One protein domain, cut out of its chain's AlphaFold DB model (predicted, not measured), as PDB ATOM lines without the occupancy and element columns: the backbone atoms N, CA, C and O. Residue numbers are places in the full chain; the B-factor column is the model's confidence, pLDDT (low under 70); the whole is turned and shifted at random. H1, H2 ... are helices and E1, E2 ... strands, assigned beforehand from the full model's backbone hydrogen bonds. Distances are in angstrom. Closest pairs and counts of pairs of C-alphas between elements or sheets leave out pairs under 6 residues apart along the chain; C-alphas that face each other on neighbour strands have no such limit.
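What this domain is: This is residues 9 to 63 of the 412 residues of an uncharacterized protein of Roseburia faecis (UniProt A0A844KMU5). What is the main shape? A small, staggered sheet of three antiparallel strands, in the order E1 E3 E2, has helices H1 and H2 over one face as two layers, while the long link of residues 44 to 55 reaches out from the E2 and E3 hairpin. What makes it up? The printed part has 55 residues, running E1 H1 H2 E2 E3, of mixed class. How large is it? It is only just compact, close to loose, with a radius of gyration of the C-alphas of 11.7 A and spans of 32 by 25 by 17 A.

Where its parts are: Where are the strands? E3 is residues 56 to 62, 16.6 A long; E1 is residues 9 to 11, from C-alpha 9 at (-52.623, -32.607, -43.587), and E2 is residues 40 to 43. Where are the helices? H2 is residues 26 to 39, 20.5 A long, from C-alpha 26 at (-36.992, -17.702, -51.728), and H1 is residues 12 to 19, 10.8 A long.

How they stand to each other: How do the strands pair? Inner strand E3 pairs with E1 over residues 56 to 58, N 10 to O 57 being 2.9 A, and with E2 over 58 to 62, N 41 to O 61 being 2.9 A. E1, H1 H2, E2 form a split strand-helix-strand unit, two strands of one sheet joined through helices with E3 between them in the sheet, its crossover right-handed. Where are the helices? H2 is on the sheet at a height of 12.5 A, over E3; its closest C-alphas to E3 are Ser 39 and Gln 62, 6.0 A. H1 is on the sheet too, and is close to but not clearly touching H2, the closest C-alphas being Tyr 12 and Ile 33, 7.7 A, at a steep tilt of 59 degrees. Every O i to N i+4 pair is within hydrogen-bond range in H1 and H2.

The domain as a whole: What is farthest apart? The C-alphas of Gly 20 and Lys 49 are 32.5 A apart. Is anything cut or uncertain? The printed part has no cut, the link E2 to E3 is long, and no printed residue is under 70 in pLDDT.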
ATOM      1  N   GLU A   9     -53.938 -33.221 -43.842       91.31
ATOM      2  CA  GLU A   9     -52.623 -32.607 -43.587       91.31
ATOM      3  C   GLU A   9     -51.793 -32.562 -44.877       91.31
ATOM      4  O   GLU A   9     -51.513 -33.602 -45.475       91.31
ATOM      5  N   TYR A  10     -51.341 -31.368 -45.263       89.75
ATOM      6  CA  TYR A  10     -50.473 -31.155 -46.419       89.75
ATOM      7  C   TYR A  10     -49.184 -30.422 -46.043       89.75
ATOM      8  O   TYR A  10     -49.173 -29.464 -45.270       89.75
ATOM      9  N   THR A  11     -48.068 -30.823 -46.644       92.06
ATOM     10  CA  THR A  11     -46.854 -29.994 -46.706       92.06
ATOM     11  C   THR A  11     -46.941 -29.010 -47.872       92.06
ATOM     12  O   THR A  11     -47.645 -29.269 -48.841       92.06
ATOM     13  N   TYR A  12     -46.168 -27.920 -47.838       90.12
ATOM     14  CA  TYR A  12     -46.103 -26.948 -48.944       90.12
ATOM     15  C   TYR A  12     -45.919 -27.600 -50.329       90.12
ATOM     16  O   TYR A  12     -46.646 -27.264 -51.258       90.12
ATOM     17  N   SER A  13     -45.019 -28.580 -50.463       90.12
ATOM     18  CA  SER A  13     -44.809 -29.269 -51.744       90.12
ATOM     19  C   SER A  13     -46.049 -30.041 -52.207       90.12
ATOM     20  O   SER A  13     -46.372 -30.013 -53.389       90.12
ATOM     21  N   GLN A  14     -46.761 -30.689 -51.280       90.69
ATOM     22  CA  GLN A  14     -48.001 -31.410 -51.585       90.69
ATOM     23  C   GLN A  14     -49.154 -30.455 -51.906       90.69
ATOM     24  O   GLN A  14     -50.005 -30.794 -52.721       90.69
ATOM     25  N   ILE A  15     -49.176 -29.262 -51.298       90.56
ATOM     26  CA  ILE A  15     -50.144 -28.211 -51.636       90.56
ATOM     27  C   ILE A  15     -49.936 -27.779 -53.085       90.56
ATOM     28  O   ILE A  15     -50.878 -27.839 -53.866       90.56
ATOM     29  N   CYS A  16     -48.701 -27.416 -53.454       89.12
ATOM     30  CA  CYS A  16     -48.353 -27.036 -54.824       89.12
ATOM     31  C   CYS A  16     -48.718 -28.133 -55.834       89.12
ATOM     32  O   CYS A  16     -49.320 -27.837 -56.859       89.12
ATOM     33  N   GLU A  17     -48.426 -29.400 -55.526       89.62
ATOM     34  CA  GLU A  17     -48.795 -30.532 -56.384       89.62
ATOM     35  C   GLU A  17     -50.317 -30.684 -56.540       89.62
ATOM     36  O   GLU A  17     -50.801 -30.934 -57.645       89.62
ATOM     37  N   ALA A  18     -51.077 -30.517 -55.453       87.69
ATOM     38  CA  ALA A  18     -52.531 -30.614 -55.486       87.69
ATOM     39  C   ALA A  18     -53.144 -29.527 -56.378       87.69
ATOM     40  O   ALA A  18     -53.997 -29.837 -57.198       87.69
ATOM     41  N   ILE A  19     -52.669 -28.285 -56.276       87.88
ATOM     42  CA  ILE A  19     -53.236 -27.133 -56.999       87.88
ATOM     43  C   ILE A  19     -52.590 -26.889 -58.371       87.88
ATOM     44  O   ILE A  19     -52.985 -25.974 -59.086       87.88
ATOM     45  N   GLY A  20     -51.607 -27.710 -58.753       85.31
ATOM     46  CA  GLY A  20     -50.918 -27.627 -60.042       85.31
ATOM     47  C   GLY A  20     -49.859 -26.526 -60.143       85.31
ATOM     48  O   GLY A  20     -49.456 -26.187 -61.250       85.31
ATOM     49  N   TRP A  21     -49.391 -25.976 -59.021       88.50
ATOM     50  CA  TRP A  21     -48.334 -24.961 -58.997       88.50
ATOM     51  C   TRP A  21     -46.942 -25.593 -58.969       88.50
ATOM     52  O   TRP A  21     -46.713 -26.643 -58.363       88.50
ATOM     53  N   LYS A  22     -45.958 -24.902 -59.552       89.12
ATOM     54  CA  LYS A  22     -44.546 -25.294 -59.428       89.12
ATOM     55  C   LYS A  22     -44.035 -25.000 -58.013       89.12
ATOM     56  O   LYS A  22     -44.221 -23.902 -57.492       89.12
ATOM     57  N   VAL A  23     -43.330 -25.959 -57.408       88.12
ATOM     58  CA  VAL A  23     -42.637 -25.763 -56.121       88.12
ATOM     59  C   VAL A  23     -41.487 -24.769 -56.316       88.12
ATOM     60  O   VAL A  23     -40.605 -24.997 -57.147       88.12
ATOM     61  N   THR A  24     -41.475 -23.676 -55.550       86.50
ATOM     62  CA  THR A  24     -40.451 -22.619 -55.643       86.50
ATOM     63  C   THR A  24     -39.685 -22.426 -54.327       86.50
ATOM     64  O   THR A  24     -39.951 -23.075 -53.309       86.50
ATOM     65  N   THR A  25     -38.680 -21.546 -54.339       79.94
ATOM     66  CA  THR A  25     -37.860 -21.169 -53.177       79.94
ATOM     67  C   THR A  25     -37.797 -19.640 -53.028       79.94
ATOM     68  O   THR A  25     -38.333 -18.900 -53.852       79.94
ATOM     69  N   GLY A  26     -37.202 -19.142 -51.937       77.56
ATOM     70  CA  GLY A  26     -36.992 -17.702 -51.728       77.56
ATOM     71  C   GLY A  26     -38.287 -16.881 -51.638       77.56
ATOM     72  O   GLY A  26     -39.233 -17.269 -50.949       77.56
ATOM     73  N   ASN A  27     -38.318 -15.728 -52.312       72.56
ATOM     74  CA  ASN A  27     -39.459 -14.804 -52.287       72.56
ATOM     75  C   ASN A  27     -40.695 -15.371 -52.999       72.56
ATOM     76  O   ASN A  27     -41.803 -15.202 -52.497       72.56
ATOM     77  N   SER A  28     -40.513 -16.121 -54.089       74.50
ATOM     78  CA  SER A  28     -41.613 -16.797 -54.792       74.50
ATOM     79  C   SER A  28     -42.341 -17.789 -53.884       74.50
ATOM     80  O   SER A  28     -43.570 -17.815 -53.853       74.50
ATOM     81  N   LYS A  29     -41.595 -18.523 -53.046       84.75
ATOM     82  CA  LYS A  29     -42.185 -19.423 -52.048       84.75
ATOM     83  C   LYS A  29     -43.010 -18.665 -51.009       84.75
ATOM     84  O   LYS A  29     -44.099 -19.113 -50.661       84.75
ATOM     85  N   LYS A  30     -42.504 -17.533 -50.507       80.31
ATOM     86  CA  LYS A  30     -43.240 -16.694 -49.543       80.31
ATOM     87  C   LYS A  30     -44.544 -16.173 -50.144       80.31
ATOM     88  O   LYS A  30     -45.558 -16.175 -49.460       80.31
ATOM     89  N   ALA A  31     -44.520 -15.773 -51.412       76.50
ATOM     90  CA  ALA A  31     -45.691 -15.268 -52.120       76.50
ATOM     91  C   ALA A  31     -46.754 -16.360 -52.340       76.50
ATOM     92  O   ALA A  31     -47.933 -16.125 -52.089       76.50
ATOM     93  N   GLN A  32     -46.334 -17.575 -52.713       87.12
ATOM     94  CA  GLN A  32     -47.217 -18.746 -52.789       87.12
ATOM     95  C   GLN A  32     -47.832 -19.103 -51.442       87.12
ATOM     96  O   GLN A  32     -49.036 -19.312 -51.373       87.12
ATOM     97  N   ILE A  33     -47.035 -19.124 -50.372       87.62
ATOM     98  CA  ILE A  33     -47.550 -19.390 -49.025       87.62
ATOM     99  C   ILE A  33     -48.557 -18.315 -48.613       87.62
ATOM    100  O   ILE A  33     -49.656 -18.665 -48.209       87.62
ATOM    101  N   LYS A  34     -48.236 -17.029 -48.791       85.19
ATOM    102  CA  LYS A  34     -49.136 -15.925 -48.435       85.19
ATOM    103  C   LYS A  34     -50.479 -16.011 -49.164       85.19
ATOM    104  O   LYS A  34     -51.515 -15.774 -48.550       85.19
ATOM    105  N   GLU A  35     -50.470 -16.354 -50.453       87.50
ATOM    106  CA  GLU A  35     -51.715 -16.543 -51.199       87.50
ATOM    107  C   GLU A  35     -52.516 -17.721 -50.636       87.50
ATOM    108  O   GLU A  35     -53.684 -17.543 -50.305       87.50
ATOM    109  N   ILE A  36     -51.878 -18.878 -50.416       88.00
ATOM    110  CA  ILE A  36     -52.514 -20.057 -49.806       88.00
ATOM    111  C   ILE A  36     -53.125 -19.713 -48.438       88.00
ATOM    112  O   ILE A  36     -54.280 -20.037 -48.181       88.00
ATOM    113  N   GLU A  37     -52.380 -19.026 -47.575       86.25
ATOM    114  CA  GLU A  37     -52.827 -18.626 -46.235       86.25
ATOM    115  C   GLU A  37     -53.975 -17.609 -46.276       86.25
ATOM    116  O   GLU A  37     -54.817 -17.601 -45.386       86.25
ATOM    117  N   SER A  38     -54.045 -16.772 -47.315       86.81
ATOM    118  CA  SER A  38     -55.161 -15.839 -47.514       86.81
ATOM    119  C   SER A  38     -56.405 -16.494 -48.123       86.81
ATOM    120  O   SER A  38     -57.509 -15.965 -47.989       86.81
ATOM    121  N   SER A  39     -56.238 -17.625 -48.814       87.75
ATOM    122  CA  SER A  39     -57.315 -18.322 -49.526       87.75
ATOM    123  C   SER A  39     -58.017 -19.379 -48.683       87.75
ATOM    124  O   SER A  39     -59.093 -19.833 -49.073       87.75
ATOM    125  N   PHE A  40     -57.462 -19.760 -47.530       88.88
ATOM    126  CA  PHE A  40     -58.021 -20.798 -46.668       88.88
ATOM    127  C   PHE A  40     -57.959 -20.426 -45.186       88.88
ATOM    128  O   PHE A  40     -57.008 -19.808 -44.724       88.88
ATOM    129  N   GLU A  41     -58.927 -20.909 -44.412       89.19
ATOM    130  CA  GLU A  41     -58.742 -21.084 -42.972       89.19
ATOM    131  C   GLU A  41     -57.898 -22.340 -42.734       89.19
ATOM    132  O   GLU A  41     -58.158 -23.397 -43.323       89.19
ATOM    133  N   PHE A  42     -56.882 -22.238 -41.879       93.00
ATOM    134  CA  PHE A  42     -55.972 -23.340 -41.598       93.00
ATOM    135  C   PHE A  42     -55.452 -23.315 -40.164       93.00
ATOM    136  O   PHE A  42     -55.522 -22.308 -39.464       93.00
ATOM    137  N   TYR A  43     -54.869 -24.436 -39.754       90.81
ATOM    138  CA  TYR A  43     -54.019 -24.506 -38.574       90.81
ATOM    139  C   TYR A  43     -52.822 -25.423 -38.823       90.81
ATOM    140  O   TYR A  43     -52.845 -26.302 -39.695       90.81
ATOM    141  N   HIS A  44     -51.770 -25.233 -38.029       90.62
ATOM    142  CA  HIS A  44     -50.605 -26.106 -38.033       90.62
ATOM    143  C   HIS A  44     -50.797 -27.262 -37.039       90.62
ATOM    144  O   HIS A  44     -50.976 -27.027 -35.842       90.62
ATOM    145  N   PRO A  45     -50.748 -28.533 -37.479       88.69
ATOM    146  CA  PRO A  45     -50.852 -29.658 -36.565       88.69
ATOM    147  C   PRO A  45     -49.642 -29.724 -35.628       88.69
ATOM    148  O   PRO A  45     -48.499 -29.488 -36.026       88.69
ATOM    149  N   MET A  46     -49.876 -30.105 -34.372       89.38
ATOM    150  CA  MET A  46     -48.825 -30.162 -33.356       89.38
ATOM    151  C   MET A  46     -48.048 -31.485 -33.406       89.38
ATOM    152  O   MET A  46     -48.609 -32.578 -33.532       89.38
ATOM    153  N   ASN A  47     -46.724 -31.411 -33.291       86.38
ATOM    154  CA  ASN A  47     -45.870 -32.586 -33.200       86.38
ATOM    155  C   ASN A  47     -46.016 -33.237 -31.816       86.38
ATOM    156  O   ASN A  47     -45.630 -32.655 -30.806       86.38
ATOM    157  N   LYS A  48     -46.509 -34.482 -31.776       85.50
ATOM    158  CA  LYS A  48     -46.746 -35.231 -30.528       85.50
ATOM    159  C   LYS A  48     -45.494 -35.447 -29.665       85.50
ATOM    160  O   LYS A  48     -45.643 -35.683 -28.476       85.50
ATOM    161  N   LYS A  49     -44.284 -35.414 -30.242       84.81
ATOM    162  CA  LYS A  49     -43.019 -35.623 -29.507       84.81
ATOM    163  C   LYS A  49     -42.420 -34.326 -28.972       84.81
ATOM    164  O   LYS A  49     -41.847 -34.326 -27.893       84.81
ATOM    165  N   THR A  50     -42.487 -33.249 -29.751       86.31
ATOM    166  CA  THR A  50     -41.815 -31.981 -29.417       86.31
ATOM    167  C   THR A  50     -42.768 -30.909 -28.904       86.31
ATOM    168  O   THR A  50     -42.293 -29.859 -28.480       86.31
ATOM    169  N   HIS A  51     -44.083 -31.143 -28.974       83.69
ATOM    170  CA  HIS A  51     -45.140 -30.179 -28.650       83.69
ATOM    171  C   HIS A  51     -45.006 -28.831 -29.383       83.69
ATOM    172  O   HIS A  51     -45.477 -27.808 -28.906       83.69
ATOM    173  N   LYS A  52     -44.361 -28.830 -30.558       85.19
ATOM    174  CA  LYS A  52     -44.230 -27.664 -31.445       85.19
ATOM    175  C   LYS A  52     -45.071 -27.854 -32.699       85.19
ATOM    176  O   LYS A  52     -45.284 -28.989 -33.133       85.19
ATOM    177  N   GLU A  53     -45.500 -26.756 -33.298       85.62
ATOM    178  CA  GLU A  53     -46.202 -26.756 -34.582       85.62
ATOM    179  C   GLU A  53     -45.340 -27.376 -35.690       85.62
ATOM    180  O   GLU A  53     -44.127 -27.147 -35.786       85.62
ATOM    181  N   LYS A  54     -45.961 -28.211 -36.522       87.50
ATOM    182  CA  LYS A  54     -45.336 -28.726 -37.740       87.50
ATOM    183  C   LYS A  54     -45.381 -27.662 -38.837       87.50
ATOM    184  O   LYS A  54     -46.280 -26.836 -38.888       87.50
ATOM    185  N   LYS A  55     -44.465 -27.762 -39.805       85.06
ATOM    186  CA  LYS A  55     -44.459 -26.942 -41.036       85.06
ATOM    187  C   LYS A  55     -45.431 -27.470 -42.111       85.06
ATOM    188  O   LYS A  55     -45.117 -27.433 -43.301       85.06
ATOM    189  N   SER A  56     -46.550 -28.043 -41.684       89.88
ATOM    190  CA  SER A  56     -47.635 -28.578 -42.515       89.88
ATOM    191  C   SER A  56     -48.939 -27.862 -42.170       89.88
ATOM    192  O   SER A  56     -49.034 -27.228 -41.123       89.88
ATOM    193  N   TYR A  57     -49.924 -27.934 -43.054       92.56
ATOM    194  CA  TYR A  57     -51.187 -27.208 -42.968       92.56
ATOM    195  C   TYR A  57     -52.342 -28.205 -42.956       92.56
ATOM    196  O   TYR A  57     -52.310 -29.188 -43.697       92.56
ATOM    197  N   ILE A  58     -53.361 -27.943 -42.140       91.25
ATOM    198  CA  ILE A  58     -54.680 -28.567 -42.272       91.25
ATOM    199  C   ILE A  58     -55.675 -27.453 -42.577       91.25
ATOM    200  O   ILE A  58     -55.886 -26.573 -41.745       91.25
ATOM    201  N   PHE A  59     -56.265 -27.496 -43.769       91.81
ATOM    202  CA  PHE A  59     -57.234 -26.501 -44.230       91.81
ATOM    203  C   PHE A  59     -58.643 -26.888 -43.792       91.81
ATOM    204  O   PHE A  59     -59.084 -28.004 -44.061       91.81
ATOM    205  N   THR A  60     -59.356 -25.983 -43.132       88.62
ATOM    206  CA  THR A  60     -60.711 -26.228 -42.611       88.62
ATOM    207  C   THR A  60     -61.791 -25.663 -43.518       88.62
ATOM    208  O   THR A  60     -62.905 -26.186 -43.541       88.62
ATOM    209  N   LYS A  61     -61.469 -24.617 -44.284       88.38
ATOM    210  CA  LYS A  61     -62.409 -23.934 -45.172       88.38
ATOM    211  C   LYS A  61     -61.668 -23.167 -46.262       88.38
ATOM    212  O   LYS A  61     -60.624 -22.587 -45.989       88.38
ATOM    213  N   GLN A  62     -62.228 -23.128 -47.468       88.06
ATOM    214  CA  GLN A  62     -61.768 -22.234 -48.533       88.06
ATOM    215  C   GLN A  62     -62.535 -20.907 -48.465       88.06
ATOM    216  O   GLN A  62     -63.761 -20.900 -48.357       88.06
ATOM    217  N   LEU A  63     -61.806 -19.795 -48.491       85.00
ATOM    218  CA  LEU A  63     -62.327 -18.430 -48.384       85.00
ATOM    219  C   LEU A  63     -62.475 -17.757 -49.752       85.00
ATOM    220  O   LEU A  63     -63.438 -17.027 -49.971       85.00
TER     221      LEU A  63